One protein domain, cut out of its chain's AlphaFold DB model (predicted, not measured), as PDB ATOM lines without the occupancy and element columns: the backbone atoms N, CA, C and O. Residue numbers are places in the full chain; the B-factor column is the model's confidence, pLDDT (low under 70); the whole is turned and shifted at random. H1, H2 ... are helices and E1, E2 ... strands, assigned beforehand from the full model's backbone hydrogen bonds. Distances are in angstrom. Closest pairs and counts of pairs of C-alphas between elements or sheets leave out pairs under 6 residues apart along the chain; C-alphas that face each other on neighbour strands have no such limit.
ATOM      1  N   HIS A 200     244.730 248.033 265.577       89.12
ATOM      2  CA  HIS A 200     244.788 249.309 266.307       89.12
ATOM      3  C   HIS A 200     243.609 249.586 267.245       89.12
ATOM      4  O   HIS A 200     243.805 250.205 268.292       89.12
ATOM      5  N   GLU A 201     242.405 249.104 266.945       89.94
ATOM      6  CA  GLU A 201     241.211 249.440 267.734       89.94
ATOM      7  C   GLU A 201     241.074 248.570 268.997       89.94
ATOM      8  O   GLU A 201     241.738 247.545 269.151       89.94
ATOM      9  N   SER A 202     240.247 248.996 269.958       87.94
ATOM     10  CA  SER A 202     240.076 248.285 271.242       87.94
ATOM     11  C   SER A 202     238.827 247.403 271.294       87.94
ATOM     12  O   SER A 202     238.821 246.391 272.006       87.94
ATOM     13  N   HIS A 203     237.788 247.811 270.564       91.75
ATOM     14  CA  HIS A 203     236.488 247.170 270.407       91.75
ATOM     15  C   HIS A 203     235.779 247.749 269.172       91.75
ATOM     16  O   HIS A 203     236.133 248.840 268.733       91.75
ATOM     17  N   TYR A 204     234.778 247.043 268.648       89.81
ATOM     18  CA  TYR A 204     233.905 247.514 267.569       89.81
ATOM     19  C   TYR A 204     232.505 246.918 267.736       89.81
ATOM     20  O   TYR A 204     232.377 245.763 268.146       89.81
ATOM     21  N   ASP A 205     231.462 247.681 267.410       89.75
ATOM     22  CA  ASP A 205     230.080 247.195 267.441       89.75
ATOM     23  C   ASP A 205     229.701 246.610 266.068       89.75
ATOM     24  O   ASP A 205     229.657 247.313 265.057       89.75
ATOM     25  N   VAL A 206     229.441 245.301 266.025       86.75
ATOM     26  CA  VAL A 206     229.053 244.548 264.820       86.75
ATOM     27  C   VAL A 206     227.586 244.137 264.874       86.75
ATOM     28  O   VAL A 206     227.059 243.796 265.931       86.75
ATOM     29  N   ARG A 207     226.916 244.146 263.718       87.06
ATOM     30  CA  ARG A 207     225.470 243.919 263.597       87.06
ATOM     31  C   ARG A 207     225.165 242.751 262.669       87.06
ATOM     32  O   ARG A 207     225.615 242.750 261.527       87.06
ATOM     33  N   PHE A 208     224.331 241.832 263.147       85.44
ATOM     34  CA  PHE A 208     223.887 240.610 262.476       85.44
ATOM     35  C   PHE A 208     222.392 240.737 262.128       85.44
ATOM     36  O   PHE A 208     221.546 240.468 262.991       85.44
ATOM     37  N   PRO A 209     222.029 241.215 260.918       82.50
ATOM     38  CA  PRO A 209     220.637 241.462 260.525       82.50
ATOM     39  C   PRO A 209     219.761 240.203 260.513       82.50
ATOM     40  O   PRO A 209     218.548 240.293 260.681       82.50
ATOM     41  N   GLU A 210     220.372 239.039 260.303       80.38
ATOM     42  CA  GLU A 210     219.737 237.722 260.280       80.38
ATOM     43  C   GLU A 210     219.401 237.178 261.675       80.38
ATOM     44  O   GLU A 210     218.617 236.235 261.796       80.38
ATOM     45  N   LEU A 211     219.978 237.758 262.733       81.00
ATOM     46  CA  LEU A 211     219.735 237.338 264.106       81.00
ATOM     47  C   LEU A 211     218.606 238.153 264.743       81.00
ATOM     48  O   LEU A 211     218.639 239.379 264.812       81.00
ATOM     49  N   GLY A 212     217.610 237.444 265.273       74.50
ATOM     50  CA  GLY A 212     216.463 238.013 265.976       74.50
ATOM     51  C   GLY A 212     215.155 237.874 265.198       74.50
ATOM     52  O   GLY A 212     214.916 238.563 264.210       74.50
ATOM     53  N   ALA A 213     214.263 237.021 265.701       58.47
ATOM     54  CA  ALA A 213     212.963 236.752 265.094       58.47
ATOM     55  C   ALA A 213     212.000 237.950 265.229       58.47
ATOM     56  O   ALA A 213     211.319 238.108 266.242       58.47
ATOM     57  N   GLY A 214     211.925 238.802 264.205       63.78
ATOM     58  CA  GLY A 214     210.934 239.878 264.148       63.78
ATOM     59  C   GLY A 214     210.959 240.654 262.835       63.78
ATOM     60  O   GLY A 214     211.970 241.260 262.485       63.78
ATOM     61  N   ALA A 215     209.827 240.681 262.129       47.28
ATOM     62  CA  ALA A 215     209.672 241.473 260.913       47.28
ATOM     63  C   ALA A 215     209.885 242.972 261.215       47.28
ATOM     64  O   ALA A 215     209.134 243.565 261.989       47.28
ATOM     65  N   GLY A 216     210.913 243.575 260.606       57.59
ATOM     66  CA  GLY A 216     211.193 245.014 260.695       57.59
ATOM     67  C   GLY A 216     212.202 245.465 261.762       57.59
ATOM     68  O   GLY A 216     212.203 246.644 262.105       57.59
ATOM     69  N   ARG A 217     213.062 244.585 262.302       65.50
ATOM     70  CA  ARG A 217     214.116 244.971 263.271       65.50
ATOM     71  C   ARG A 217     215.534 244.846 262.697       65.50
ATOM     72  O   ARG A 217     215.807 243.977 261.881       65.50
ATOM     73  N   LEU A 218     216.443 245.698 263.179       77.69
ATOM     74  CA  LEU A 218     217.841 245.853 262.726       77.69
ATOM     75  C   LEU A 218     218.789 244.690 263.119       77.69
ATOM     76  O   LEU A 218     219.994 244.899 263.227       77.69
ATOM     77  N   GLY A 219     218.272 243.484 263.360       88.25
ATOM     78  CA  GLY A 219     219.062 242.342 263.828       88.25
ATOM     79  C   GLY A 219     219.388 242.349 265.330       88.25
ATOM     80  O   GLY A 219     218.651 242.938 266.140       88.25
ATOM     81  N   LEU A 220     220.496 241.684 265.679       89.62
ATOM     82  CA  LEU A 220     221.215 241.780 266.960       89.62
ATOM     83  C   LEU A 220     222.583 242.438 266.750       89.62
ATOM     84  O   LEU A 220     223.118 242.449 265.642       89.62
ATOM     85  N   GLU A 221     223.154 242.994 267.813       91.81
ATOM     86  CA  GLU A 221     224.343 243.839 267.737       91.81
ATOM     87  C   GLU A 221     225.254 243.590 268.942       91.81
ATOM     88  O   GLU A 221     224.798 243.598 270.085       91.81
ATOM     89  N   TYR A 222     226.537 243.353 268.687       90.88
ATOM     90  CA  TYR A 222     227.510 242.893 269.674       90.88
ATOM     91  C   TYR A 222     228.740 243.781 269.676       90.88
ATOM     92  O   TYR A 222     229.266 244.105 268.614       90.88
ATOM     93  N   THR A 223     229.257 244.083 270.862       92.44
ATOM     94  CA  THR A 223     230.608 244.627 270.983       92.44
ATOM     95  C   THR A 223     231.600 243.467 270.880       92.44
ATOM     96  O   THR A 223     231.625 242.586 271.743       92.44
ATOM     97  N   ILE A 224     232.433 243.464 269.841       91.19
ATOM     98  CA  ILE A 224     233.566 242.537 269.693       91.19
ATOM     99  C   ILE A 224     234.885 243.238 270.002       91.19
ATOM    100  O   ILE A 224     234.986 244.462 269.945       91.19
ATOM    101  N   ARG A 225     235.920 242.460 270.320       93.56
ATOM    102  CA  ARG A 225     237.293 242.937 270.523       93.56
ATOM    103  C   ARG A 225     238.274 242.091 269.718       93.56
ATOM    104  O   ARG A 225     238.092 240.873 269.667       93.56
ATOM    105  N   PRO A 226     239.320 242.688 269.129       93.31
ATOM    106  CA  PRO A 226     240.365 241.919 268.475       93.31
ATOM    107  C   PRO A 226     241.176 241.157 269.525       93.31
ATOM    108  O   PRO A 226     241.522 241.713 270.573       93.31
ATOM    109  N   VAL A 227     241.489 239.890 269.255       91.94
ATOM    110  CA  VAL A 227     242.412 239.118 270.093       91.94
ATOM    111  C   VAL A 227     243.820 239.272 269.536       91.94
ATOM    112  O   VAL A 227     244.042 239.146 268.331       91.94
ATOM    113  N   ARG A 228     244.772 239.571 270.417       93.25
ATOM    114  CA  ARG A 228     246.180 239.804 270.088       93.25
ATOM    115  C   ARG A 228     247.070 238.951 270.984       93.25
ATOM    116  O   ARG A 228     246.657 238.592 272.088       93.25
ATOM    117  N   ASP A 229     248.267 238.639 270.507       90.50
ATOM    118  CA  ASP A 229     249.318 238.023 271.316       90.50
ATOM    119  C   ASP A 229     249.944 239.022 272.314       90.50
ATOM    120  O   ASP A 229     249.534 240.182 272.428       90.50
ATOM    121  N   ALA A 230     250.962 238.571 273.053       85.94
ATOM    122  CA  ALA A 230     251.685 239.396 274.024       85.94
ATOM    123  C   ALA A 230     252.488 240.551 273.385       85.94
ATOM    124  O   ALA A 230     252.907 241.470 274.089       85.94
ATOM    125  N   GLN A 231     252.705 240.513 272.069       90.12
ATOM    126  CA  GLN A 231     253.399 241.521 271.273       90.12
ATOM    127  C   GLN A 231     252.418 242.524 270.636       90.12
ATOM    128  O   GLN A 231     252.850 243.512 270.043       90.12
ATOM    129  N   GLY A 232     251.106 242.307 270.785       89.38
ATOM    130  CA  GLY A 232     250.063 243.135 270.184       89.38
ATOM    131  C   GLY A 232     249.744 242.778 268.730       89.38
ATOM    132  O   GLY A 232     249.006 243.520 268.081       89.38
ATOM    133  N   VAL A 233     250.254 241.659 268.209       93.06
ATOM    134  CA  VAL A 233     249.940 241.179 266.857       93.06
ATOM    135  C   VAL A 233     248.581 240.466 266.881       93.06
ATOM    136  O   VAL A 233     248.341 239.655 267.778       93.06
ATOM    137  N   PRO A 234     247.665 240.737 265.931       94.75
ATOM    138  CA  PRO A 234     246.391 240.029 265.834       94.75
ATOM    139  C   PRO A 234     246.565 238.512 265.720       94.75
ATOM    140  O   PRO A 234     247.280 238.032 264.839       94.75
ATOM    141  N   LEU A 235     245.872 237.751 266.569       91.94
ATOM    142  CA  LEU A 235     245.840 236.297 266.450       91.94
ATOM    143  C   LEU A 235     245.028 235.893 265.218       91.94
ATOM    144  O   LEU A 235     243.866 236.281 265.064       91.94
ATOM    145  N   GLN A 236     245.638 235.081 264.359       91.50
ATOM    146  CA  GLN A 236     245.017 234.567 263.144       91.50
ATOM    147  C   GLN A 236     245.454 233.132 262.835       91.50
ATOM    148  O   GLN A 236     246.550 232.709 263.205       91.50
ATOM    149  N   THR A 237     244.612 232.406 262.102       82.44
ATOM    150  CA  THR A 237     244.981 231.166 261.405       82.44
ATOM    151  C   THR A 237     245.051 231.437 259.906       82.44
ATOM    152  O   THR A 237     244.204 232.141 259.360       82.44
ATOM    153  N   SER A 238     246.048 230.876 259.227       78.38
ATOM    154  CA  SER A 238     246.193 230.951 257.768       78.38
ATOM    155  C   SER A 238     246.162 229.544 257.174       78.38
ATOM    156  O   SER A 238     247.064 228.748 257.439       78.38
ATOM    157  N   GLY A 239     245.138 229.241 256.380       69.81
ATOM    158  CA  GLY A 239     245.114 228.075 255.491       69.81
ATOM    159  C   GLY A 239     245.528 228.458 254.067       69.81
ATOM    160  O   GLY A 239     245.639 229.641 253.755       69.81
ATOM    161  N   GLU A 240     245.686 227.471 253.180       55.00
ATOM    162  CA  GLU A 240     246.129 227.692 251.786       55.00
ATOM    163  C   GLU A 240     245.272 228.703 251.007       55.00
ATOM    164  O   GLU A 240     245.777 229.385 250.119       55.00
ATOM    165  N   MET A 241     243.980 228.814 251.337       57.00
ATOM    166  CA  MET A 241     243.029 229.677 250.626       57.00
ATOM    167  C   MET A 241     242.513 230.884 251.425       57.00
ATOM    168  O   MET A 241     241.873 231.746 250.826       57.00
ATOM    169  N   ARG A 242     242.688 230.945 252.758       72.38
ATOM    170  CA  ARG A 242     242.039 231.965 253.620       72.38
ATOM    171  C   ARG A 242     242.814 232.254 254.906       72.38
ATOM    172  O   ARG A 242     243.315 231.333 255.549       72.38
ATOM    173  N   GLY A 243     242.796 233.521 255.321       80.50
ATOM    174  CA  GLY A 243     243.077 233.935 256.698       80.50
ATOM    175  C   GLY A 243     241.794 233.992 257.535       80.50
ATOM    176  O   GLY A 243     240.730 234.342 257.016       80.50
ATOM    177  N   ARG A 244     241.891 233.659 258.824       87.19
ATOM    178  CA  ARG A 244     240.842 233.889 259.828       87.19
ATOM    179  C   ARG A 244     241.423 234.590 261.035       87.19
ATOM    180  O   ARG A 244     242.363 234.080 261.639       87.19
ATOM    181  N   TRP A 245     240.813 235.691 261.432       91.44
ATOM    182  CA  TRP A 245     241.216 236.478 262.588       91.44
ATOM    183  C   TRP A 245     240.376 236.095 263.796       91.44
ATOM    184  O   TRP A 245     239.190 235.790 263.661       91.44
ATOM    185  N   LEU A 246     240.981 236.101 264.977       90.62
ATOM    186  CA  LEU A 246     240.300 235.746 266.213       90.62
ATOM    187  C   LEU A 246     239.716 237.000 266.880       90.62
ATOM    188  O   LEU A 246     240.443 237.941 267.210       90.62
ATOM    189  N   VAL A 247     238.405 237.000 267.120       92.00
ATOM    190  CA  VAL A 247     237.694 238.061 267.849       92.00
ATOM    191  C   VAL A 247     237.039 237.502 269.112       92.00
ATOM    192  O   VAL A 247     236.662 236.335 269.168       92.00
ATOM    193  N   TYR A 248     236.908 238.335 270.140       89.31
ATOM    194  CA  TYR A 248     236.230 238.017 271.398       89.31
ATOM    195  C   TYR A 248     234.923 238.800 271.494       89.31
ATOM    196  O   TYR A 248     234.936 240.032 271.409       89.31
ATOM    197  N   VAL A 249     233.801 238.112 271.704       88.94
ATOM    198  CA  VAL A 249     232.495 238.753 271.910       88.94
ATOM    199  C   VAL A 249     232.387 239.206 273.364       88.94
ATOM    200  O   VAL A 249     232.403 238.393 274.287       88.94
ATOM    201  N   VAL A 250     232.261 240.514 273.590       90.75
ATOM    202  CA  VAL A 250     232.090 241.084 274.938       90.75
ATOM    203  C   VAL A 250     230.669 240.852 275.440       90.75
ATOM    204  O   VAL A 250     230.491 240.438 276.585       90.75
ATOM    205  N   GLY A 251     229.687 241.112 274.576       89.75
ATOM    206  CA  GLY A 251     228.259 240.996 274.856       89.75
ATOM    207  C   GLY A 251     227.420 241.908 273.949       89.75
ATOM    208  O   GLY A 251     227.946 242.422 272.954       89.75
ATOM    209  N   PRO A 252     226.137 242.137 274.284       93.94
ATOM    210  CA  PRO A 252     225.254 243.040 273.548       93.94
ATOM    211  C   PRO A 252     225.827 244.461 273.476       93.94
ATOM    212  O   PRO A 252     226.136 245.074 274.502       93.94
ATOM    213  N   ALA A 253     225.923 245.019 272.269       91.56
ATOM    214  CA  ALA A 253     226.415 246.379 272.067       91.56
ATOM    215  C   ALA A 253     225.548 247.377 272.836       91.56
ATOM    216  O   ALA A 253     224.320 247.331 272.733       91.56
ATOM    217  N   GLN A 254     226.162 248.283 273.594       90.81
ATOM    218  CA  GLN A 254     225.448 249.283 274.401       90.81
ATOM    219  C   GLN A 254     224.408 248.676 275.377       90.81
ATOM    220  O   GLN A 254     223.350 249.263 275.596       90.81
ATOM    221  N   GLU A 255     224.692 247.513 275.988       90.31
ATOM    222  CA  GLU A 255     223.790 246.796 276.921       90.31
ATOM    223  C   GLU A 255     223.060 247.722 277.919       90.31
ATOM    224  O   GLU A 255     221.856 247.590 278.118       90.31
ATOM    225  N   HIS A 256     223.763 248.713 278.476       88.31
ATOM    226  CA  HIS A 256     223.253 249.653 279.480       88.31
ATOM    227  C   HIS A 256     222.113 250.594 279.031       88.31
ATOM    228  O   HIS A 256     221.499 251.217 279.896       88.31
ATOM    229  N   VAL A 257     221.824 250.718 277.726       89.69
ATOM    230  CA  VAL A 257     220.661 251.477 277.203       89.69
ATOM    231  C   VAL A 257     219.592 250.592 276.556       89.69
ATOM    232  O   VAL A 257     218.581 251.110 276.077       89.69
ATOM    233  N   ARG A 258     219.783 249.267 276.513       86.62
ATOM    234  CA  ARG A 258     218.786 248.348 275.943       86.62
ATOM    235  C   ARG A 258     217.687 248.040 276.955       86.62
ATOM    236  O   ARG A 258     217.922 247.980 278.157       86.62
ATOM    237  N   SER A 259     216.476 247.818 276.448       90.62
ATOM    238  CA  SER A 259     215.367 247.321 277.263       90.62
ATOM    239  C   SER A 259     215.571 245.844 277.616       90.62
ATOM    240  O   SER A 259     216.160 245.102 276.826       90.62
ATOM    241  N   ASP A 260     215.014 245.378 278.738       89.12
ATOM    242  CA  ASP A 260     215.031 243.948 279.098       89.12
ATOM    243  C   ASP A 260     214.418 243.065 277.992       89.12
ATOM    244  O   ASP A 260     214.878 241.954 277.740       89.12
ATOM    245  N   VAL A 261     213.416 243.591 277.275       87.25
ATOM    246  CA  VAL A 261     212.770 242.933 276.127       87.25
ATOM    247  C   VAL A 261     213.731 242.786 274.943       87.25
ATOM    248  O   VAL A 261     213.668 241.791 274.222       87.25
ATOM    249  N   ASP A 262     214.629 243.748 274.726       86.00
ATOM    250  CA  ASP A 262     215.662 243.637 273.696       86.00
ATOM    251  C   ASP A 262     216.832 242.758 274.138       86.00
ATOM    252  O   ASP A 262     217.376 242.045 273.299       86.00
ATOM    253  N   LEU A 263     217.191 242.762 275.426       89.44
ATOM    254  CA  LEU A 263     218.237 241.897 275.982       89.44
ATOM    255  C   LEU A 263     217.827 240.419 275.986       89.44
ATOM    256  O   LEU A 263     218.638 239.574 275.614       89.44
ATOM    257  N   ALA A 264     216.561 240.102 276.268       88.06
ATOM    258  CA  ALA A 264     216.034 238.736 276.182       88.06
ATOM    259  C   ALA A 264     216.192 238.104 274.780       88.06
ATOM    260  O   ALA A 264     216.278 236.887 274.653       88.06
ATOM    261  N   ARG A 265     216.299 238.913 273.712       86.31
ATOM    262  CA  ARG A 265     216.542 238.415 272.342       86.31
ATOM    263  C   ARG A 265     217.952 237.839 272.146       86.31
ATOM    264  O   ARG A 265     218.173 237.143 271.160       86.31
ATOM    265  N   TYR A 266     218.890 238.134 273.049       88.81
ATOM    266  CA  TYR A 266     220.256 237.606 273.014       88.81
ATOM    267  C   TYR A 266     220.358 236.221 273.676       88.81
ATOM    268  O   TYR A 266     221.259 235.464 273.322       88.81
ATOM    269  N   ASP A 267     219.420 235.838 274.554       84.50
ATOM    270  CA  ASP A 267     219.417 234.515 275.203       84.50
ATOM    271  C   ASP A 267     219.237 233.361 274.197       84.50
ATOM    272  O   ASP A 267     219.828 232.294 274.361       84.50
ATOM    273  N   ASP A 268     218.486 233.584 273.115       79.81
ATOM    274  CA  ASP A 268     218.306 232.606 272.031       79.81
ATOM    275  C   ASP A 268     219.341 232.762 270.896       79.81
ATOM    276  O   ASP A 268     219.340 231.992 269.931       79.81
ATOM    277  N   SER A 269     220.242 233.747 270.979       83.19
ATOM    278  CA  SER A 269     221.184 234.048 269.897       83.19
ATOM    279  C   SER A 269     222.349 233.064 269.846       83.19
ATOM    280  O   SER A 269     223.034 232.909 270.853       83.19
ATOM    281  N   PRO A 270     222.679 232.462 268.689       78.81
ATOM    282  CA  PRO A 270     223.795 231.520 268.562       78.81
ATOM    283  C   PRO A 270     225.169 232.127 268.902       78.81
ATOM    284  O   PRO A 270     226.098 231.376 269.192       78.81
ATOM    285  N   ILE A 271     225.293 233.458 268.899       82.69
ATOM    286  CA  ILE A 271     226.488 234.184 269.341       82.69
ATOM    287  C   ILE A 271     226.431 234.370 270.862       82.69
ATOM    288  O   ILE A 271     225.448 234.899 271.386       82.69
ATOM    289  N   ARG A 272     227.487 233.947 271.565       81.38
ATOM    290  CA  ARG A 272     227.551 233.861 273.028       81.38
ATOM    291  C   ARG A 272     228.494 234.897 273.629       81.38
ATOM    292  O   ARG A 272     229.605 235.118 273.148       81.38
ATOM    293  N   ASP A 273     228.060 235.479 274.741       86.38
ATOM    294  CA  ASP A 273     228.841 236.452 275.498       86.38
ATOM    295  C   ASP A 273     230.076 235.785 276.132       86.38
ATOM    296  O   ASP A 273     229.992 234.782 276.855       86.38
ATOM    297  N   GLY A 274     231.244 236.382 275.910       82.00
ATOM    298  CA  GLY A 274     232.510 235.923 276.465       82.00
ATOM    299  C   GLY A 274     233.129 234.706 275.778       82.00
ATOM    300  O   GLY A 274     233.961 234.051 276.407       82.00
ATOM    301  N   GLU A 275     232.744 234.405 274.537       83.00
ATOM    302  CA  GLU A 275     233.393 233.397 273.690       83.00
ATOM    303  C   GLU A 275     234.225 234.036 272.567       83.00
ATOM    304  O   GLU A 275     234.036 235.197 272.180       83.00
ATOM    305  N   TYR A 276     235.174 233.255 272.056       85.69
ATOM    306  CA  TYR A 276     235.972 233.578 270.884       85.69
ATOM    307  C   TYR A 276     235.312 233.052 269.612       85.69
ATOM    308  O   TYR A 276     234.754 231.955 269.595       85.69
ATOM    309  N   TYR A 277     235.444 233.820 268.536       87.00
ATOM    310  CA  TYR A 277     234.943 233.494 267.207       87.00
ATOM    311  C   TYR A 277     236.017 233.761 266.158       87.00
ATOM    312  O   TYR A 277     236.834 234.677 266.304       87.00
ATOM    313  N   TYR A 278     235.994 232.989 265.076       87.75
ATOM    314  CA  TYR A 278     236.718 233.360 263.871       87.75
ATOM    315  C   TYR A 278     235.926 234.394 263.093       87.75
ATOM    316  O   TYR A 278     234.711 234.277 262.941       87.75
ATOM    317  N   CYS A 279     236.651 235.361 262.548       87.44
ATOM    318  CA  CYS A 279     236.188 236.268 261.522       87.44
ATOM    319  C   CYS A 279     236.959 235.972 260.229       87.44
ATOM    320  O   CYS A 279     238.193 236.002 260.233       87.44
ATOM    321  N   GLU A 280     236.265 235.663 259.133       85.31
ATOM    322  CA  GLU A 280     236.884 235.383 257.827       85.31
ATOM    323  C   GLU A 280     236.241 236.201 256.703       85.31
ATOM    324  O   GLU A 280     235.026 236.407 256.694       85.31
ATOM    325  N   PHE A 281     237.055 236.683 255.755       80.44
ATOM    326  CA  PHE A 281     236.552 237.405 254.589       80.44
ATOM    327  C   PHE A 281     236.258 236.425 253.457       80.44
ATOM    328  O   PHE A 281     237.143 235.702 252.995       80.44
ATOM    329  N   TYR A 282     235.011 236.395 252.999       74.81
ATOM    330  CA  TYR A 282     234.561 235.486 251.958       74.81
ATOM    331  C   TYR A 282     233.431 236.100 251.118       74.81
ATOM    332  O   TYR A 282     232.457 236.642 251.647       74.81
ATOM    333  N   ASN A 283     233.583 236.000 249.792       70.38
ATOM    334  CA  ASN A 283     232.682 236.503 248.741       70.38
ATOM    335  C   ASN A 283     232.358 238.015 248.755       70.38
ATOM    336  O   ASN A 283     231.456 238.435 248.037       70.38
ATOM    337  N   GLY A 284     233.111 238.828 249.504       67.19
ATOM    338  CA  GLY A 284     232.867 240.270 249.652       67.19
ATOM    339  C   GLY A 284     232.498 240.698 251.077       67.19
ATOM    340  O   GLY A 284     232.506 241.895 251.375       67.19
ATOM    341  N   SER A 285     232.232 239.752 251.981       72.44
ATOM    342  CA  SER A 285     231.896 240.020 253.389       72.44
ATOM    343  C   SER A 285     232.837 239.425 254.405       72.44
ATOM    344  O   SER A 285     233.442 238.383 254.173       72.44
ATOM    345  N   TRP A 286     232.797 240.017 255.594       77.06
ATOM    346  CA  TRP A 286     233.209 239.366 256.827       77.06
ATOM    347  C   TRP A 286     232.098 238.449 257.361       77.06
ATOM    348  O   TRP A 286     230.932 238.833 257.430       77.06
ATOM    349  N   HIS A 287     232.465 237.230 257.748       76.50
ATOM    350  CA  HIS A 287     231.578 236.250 258.383       76.50
ATOM    351  C   HIS A 287     232.133 235.869 259.746       76.50
ATOM    352  O   HIS A 287     233.351 235.812 259.907       76.50
ATOM    353  N   MET A 288     231.253 235.569 260.703       78.56
ATOM    354  CA  MET A 288     231.638 235.108 262.038       78.56
ATOM    355  C   MET A 288     231.153 233.677 262.302       78.56
ATOM    356  O   MET A 288     229.993 233.354 262.026       78.56
ATOM    357  N   SER A 289     232.021 232.822 262.853       74.62
ATOM    358  CA  SER A 289     231.685 231.439 263.233       74.62
ATOM    359  C   SER A 289     232.503 230.925 264.425       74.62
ATOM    360  O   SER A 289     233.600 231.403 264.717       74.62
ATOM    361  N   ASP A 290     231.938 229.954 265.146       55.56
ATOM    362  CA  ASP A 290     232.561 229.235 266.269       55.56
ATOM    363  C   ASP A 290     233.495 228.097 265.795       55.56
ATOM    364  O   ASP A 290     234.497 227.789 266.447       55.56
ATOM    365  N   GLY A 291     233.193 227.518 264.628       59.38
ATOM    366  CA  GLY A 291     234.005 226.543 263.892       59.38
ATOM    367  C   GLY A 291     233.868 226.699 262.367       59.38
ATOM    368  O   GLY A 291     233.736 227.812 261.859       59.38
ATOM    369  N   GLY A 292     233.909 225.591 261.616       52.56
ATOM    370  CA  GLY A 292     233.738 225.596 260.151       52.56
ATOM    371  C   GLY A 292     232.356 226.088 259.674       52.56
ATOM    372  O   GLY A 292     231.397 226.104 260.444       52.56
ATOM    373  N   MET A 293     232.233 226.444 258.384       50.78
ATOM    374  CA  MET A 293     231.084 227.156 257.761       50.78
ATOM    375  C   MET A 293     229.690 226.466 257.807       50.78
ATOM    376  O   MET A 293     228.788 226.854 257.070       50.78
ATOM    377  N   VAL A 294     229.453 225.457 258.651       49.62
ATOM    378  CA  VAL A 294     228.127 224.818 258.807       49.62
ATOM    379  C   VAL A 294     227.093 225.797 259.393       49.62
ATOM    380  O   VAL A 294     225.901 225.676 259.106       49.62
ATOM    381  N   LYS A 295     227.542 226.789 260.179       57.69
ATOM    382  CA  LYS A 295     226.744 227.926 260.675       57.69
ATOM    383  C   LYS A 295     227.582 229.213 260.712       57.69
ATOM    384  O   LYS A 295     228.048 229.630 261.766       57.69
ATOM    385  N   SER A 296     227.789 229.833 259.553       59.22
ATOM    386  CA  SER A 296     228.390 231.172 259.445       59.22
ATOM    387  C   SER A 296     227.326 232.267 259.554       59.22
ATOM    388  O   SER A 296     226.329 232.215 258.828       59.22
ATOM    389  N   TYR A 297     227.565 233.278 260.389       60.53
ATOM    390  CA  TYR A 297     226.715 234.465 260.513       60.53
ATOM    391  C   TYR A 297     227.335 235.630 259.731       60.53
ATOM    392  O   TYR A 297     228.488 236.008 259.958       60.53
ATOM    393  N   SER A 298     226.587 236.158 258.764       57.50
ATOM    394  CA  SER A 298     227.029 237.193 257.827       57.50
ATOM    395  C   SER A 298     226.636 238.570 258.357       57.50
ATOM    396  O   SER A 298     225.607 239.130 257.970       57.50
ATOM    397  N   PHE A 299     227.481 239.147 259.212       55.50
ATOM    398  CA  PHE A 299     227.339 240.553 259.581       55.50
ATOM    399  C   PHE A 299     227.704 241.472 258.404       55.50
ATOM    400  O   PHE A 299     228.439 241.093 257.493       55.50
ATOM    401  N   TYR A 300     227.183 242.701 258.396       49.47
ATOM    402  CA  TYR A 300     227.663 243.714 257.446       49.47
ATOM    403  C   TYR A 300     229.107 244.077 257.816       49.47
ATOM    404  O   TYR A 300     229.378 244.400 258.968       49.47
ATOM    405  N   MET A 301     230.081 244.060 256.909       35.69
ATOM    406  CA  MET A 301     230.062 244.385 255.468       35.69
ATOM    407  C   MET A 301     229.865 243.122 254.576       35.69
ATOM    408  O   MET A 301     230.300 242.065 254.996       35.69
ATOM    409  N   SER A 302     229.216 243.194 253.392       28.33
ATOM    410  CA  SER A 302     228.170 242.230 252.916       28.33
ATOM    411  C   SER A 302     228.448 241.135 251.832       28.33
ATOM    412  O   SER A 302     229.030 241.443 250.794       28.33
ATOM    413  N   GLY A 303     227.856 239.930 252.038       25.91
ATOM    414  CA  GLY A 303     227.600 238.788 251.107       25.91
ATOM    415  C   GLY A 303     228.786 237.876 250.701       25.91
ATOM    416  O   GLY A 303     229.839 238.394 250.373       25.91
ATOM    417  N   ARG A 304     228.722 236.522 250.617       27.17
ATOM    418  CA  ARG A 304     227.740 235.459 251.012       27.17
ATOM    419  C   ARG A 304     228.457 234.067 251.164       27.17
ATOM    420  O   ARG A 304     229.636 234.095 251.472       27.17
ATOM    421  N   VAL A 305     227.827 232.874 251.004       28.12
ATOM    422  CA  VAL A 305     228.296 231.572 251.610       28.12
ATOM    423  C   VAL A 305     228.598 230.395 250.633       28.12
ATOM    424  O   VAL A 305     227.970 230.282 249.582       28.12
ATOM    425  N   GLY A 306     229.527 229.500 251.027       28.44
ATOM    426  CA  GLY A 306     229.903 228.208 250.411       28.44
ATOM    427  C   GLY A 306     230.250 227.135 251.476       28.44
ATOM    428  O   GLY A 306     230.272 227.447 252.662       28.44
ATOM    429  N   ALA A 307     230.469 225.867 251.093       27.95
ATOM    430  CA  ALA A 307     230.455 224.712 252.019       27.95
ATOM    431  C   ALA A 307     231.751 224.456 252.832       27.95
ATOM    432  O   ALA A 307     232.845 224.822 252.411       27.95
ATOM    433  N   ALA A 308     231.603 223.813 254.001       37.81
ATOM    434  CA  ALA A 308     232.622 223.683 255.053       37.81
ATOM    435  C   ALA A 308     233.443 222.380 255.039       37.81
ATOM    436  O   ALA A 308     232.908 221.302 254.787       37.81
ATOM    437  N   GLU A 309     234.697 222.486 255.485       39.75
ATOM    438  CA  GLU A 309     235.547 221.374 255.933       39.75
ATOM    439  C   GLU A 309     235.698 221.379 257.470       39.75
ATOM    440  O   GLU A 309     235.327 222.346 258.144       39.75
ATOM    441  N   TRP A 310     236.227 220.287 258.035       46.28
ATOM    442  CA  TRP A 310     236.424 220.113 259.481       46.28
ATOM    443  C   TRP A 310     237.612 220.934 259.992       46.28
ATOM    444  O   TRP A 310     238.721 220.812 259.479       46.28
ATOM    445  N   LEU A 311     237.380 221.767 261.008       60.44
ATOM    446  CA  LEU A 311     238.325 222.781 261.480       60.44
ATOM    447  C   LEU A 311     238.280 222.906 263.010       60.44
ATOM    448  O   LEU A 311     237.211 222.778 263.606       60.44
ATOM    449  N   GLU A 312     239.439 223.194 263.608       74.62
ATOM    450  CA  GLU A 312     239.601 223.582 265.018       74.62
ATOM    451  C   GLU A 312     238.693 224.771 265.370       74.62
ATOM    452  O   GLU A 312     238.513 225.676 264.552       74.62
ATOM    453  N   ARG A 313     238.120 224.783 266.577       75.88
ATOM    454  CA  ARG A 313     237.215 225.836 267.059       75.88
ATOM    455  C   ARG A 313     237.980 227.077 267.501       75.88
ATOM    456  O   ARG A 313     239.116 227.008 267.969       75.88
ATOM    457  N   ALA A 314     237.320 228.228 267.422       79.25
ATOM    458  CA  ALA A 314     237.925 229.506 267.791       79.25
ATOM    459  C   ALA A 314     238.386 229.544 269.262       79.25
ATOM    460  O   ALA A 314     239.469 230.046 269.553       79.25
ATOM    461  N   ASN A 315     237.613 228.958 270.184       74.00
ATOM    462  CA  ASN A 315     237.991 228.879 271.599       74.00
ATOM    463  C   ASN A 315     239.188 227.935 271.849       74.00
ATOM    464  O   ASN A 315     240.066 228.287 272.631       74.00
ATOM    465  N   GLU A 316     239.284 226.797 271.148       74.75
ATOM    466  CA  GLU A 316     240.438 225.877 271.232       74.75
ATOM    467  C   GLU A 316     241.728 226.573 270.766       74.75
ATOM    468  O   GLU A 316     242.755 226.551 271.450       74.75
ATOM    469  N   PHE A 317     241.652 227.269 269.625       79.25
ATOM    470  CA  PHE A 317     242.753 228.064 269.089       79.25
ATOM    471  C   PHE A 317     243.143 229.220 270.018       79.25
ATOM    472  O   PHE A 317     244.334 229.480 270.198       79.25
ATOM    473  N   ALA A 318     242.167 229.889 270.636       79.56
ATOM    474  CA  ALA A 318     242.406 230.944 271.614       79.56
ATOM    475  C   ALA A 318     243.129 230.405 272.854       79.56
ATOM    476  O   ALA A 318     244.143 230.968 273.259       79.56
ATOM    477  N   GLU A 319     242.656 229.296 273.430       79.25
ATOM    478  CA  GLU A 319     243.293 228.663 274.587       79.25
ATOM    479  C   GLU A 319     244.733 228.250 274.274       79.25
ATOM    480  O   GLU A 319     245.636 228.590 275.039       79.25
ATOM    481  N   ARG A 320     244.990 227.604 273.128       81.19
ATOM    482  CA  ARG A 320     246.358 227.240 272.720       81.19
ATOM    483  C   ARG A 320     247.255 228.461 272.519       81.19
ATOM    484  O   ARG A 320     248.393 228.456 272.974       81.19
TER     485      ARG A 320
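AT A GLANCE: This is residues 200 to 320 of the 437 residues of the protein "AlbA_2 domain-containing protein" of Myxococcus fulvus (UniProt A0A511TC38). One strongly twisted antiparallel sheet of six strands makes the body, with the longest strand, E4, running through its middle; the hairpin E5 and E6 is on one side of E4, and E2, E3 and, beyond E2, E1 are on the other. The short helix H2 packs across one face over E4, while H1 only grazes the sheet near the ends of E2 and E4, and residues 256 to 261 stick out there. The printed part has 121 residues, with named elements in the order E1 E2 E3 E4 H1 E5 E6 H2; the class is mixed, and under half of the residues are in named elements. It is compact, with a radius of gyration of the C-alphas of 14.5 A and spans of 42 by 33 by 23 A.

HOW THE PARTS SIT: Start at E4, residues 243 to 252, in a branched sheet. On one side of it look for E3, residues 236 to 238, beside residues 243 to 246, and E2, residues 220 to 226, beside residues 247 to 252. On the other side is E5, residues 276 to 282. Across E4 and E2, N 225 and O 248 are 2.8 A apart; across the hairpin E3 and E4, N 237 and O 244 are 2.8 A apart; across E4 and E5, N 279 and O 245 are 2.8 A apart. E1, residues 204 to 208, forms a hairpin with E2, with N 208 and O 220 at 2.8 A. E6, residues 285 to 289, forms a hairpin with E5, with N 282 and O 285 at 2.8 A. E1, E3 and E6 are edge strands. H2, residues 314 to 320, is on the sheet at a height of 8.7 A, over E4 and across the strands, at 78 degrees to E4 on the local plane; its closest C-alpha pair with E5 is Tyr 277 and Ala 314, 5.0 A. H1, residues 260 to 267, only grazes the sheet with residues 262 to 266; the closest C-alphas of it and E4 are Tyr 266 and Pro 252, 7.4 A. H1 and H2 are apart. In H2 every O i to N i+4 pair is within hydrogen-bond range; in H1 1 of 4 is, beside 4 of 5 O i to N i+3 pairs.

IN THESE COORDINATES: Find C-alpha 204 at (233.905, 247.514, 267.569), where E1 begins. From C-alpha 243 at (243.077, 233.935, 256.698), E4 runs 26.2 A; E2 measures 19.2 A and E5 19.1 A. H2 ends at C-alpha 320, (246.358, 227.240, 272.720).

THE WHOLE: The C-alphas farthest apart are Ala 215 and Gln 231, 44.9 A. The printed part has no cut. The links E1 to E2 and E6 to H2 are long. Confidence is under 70 at residues 213 to 217, 239 to 241, 284 and 290 to 311.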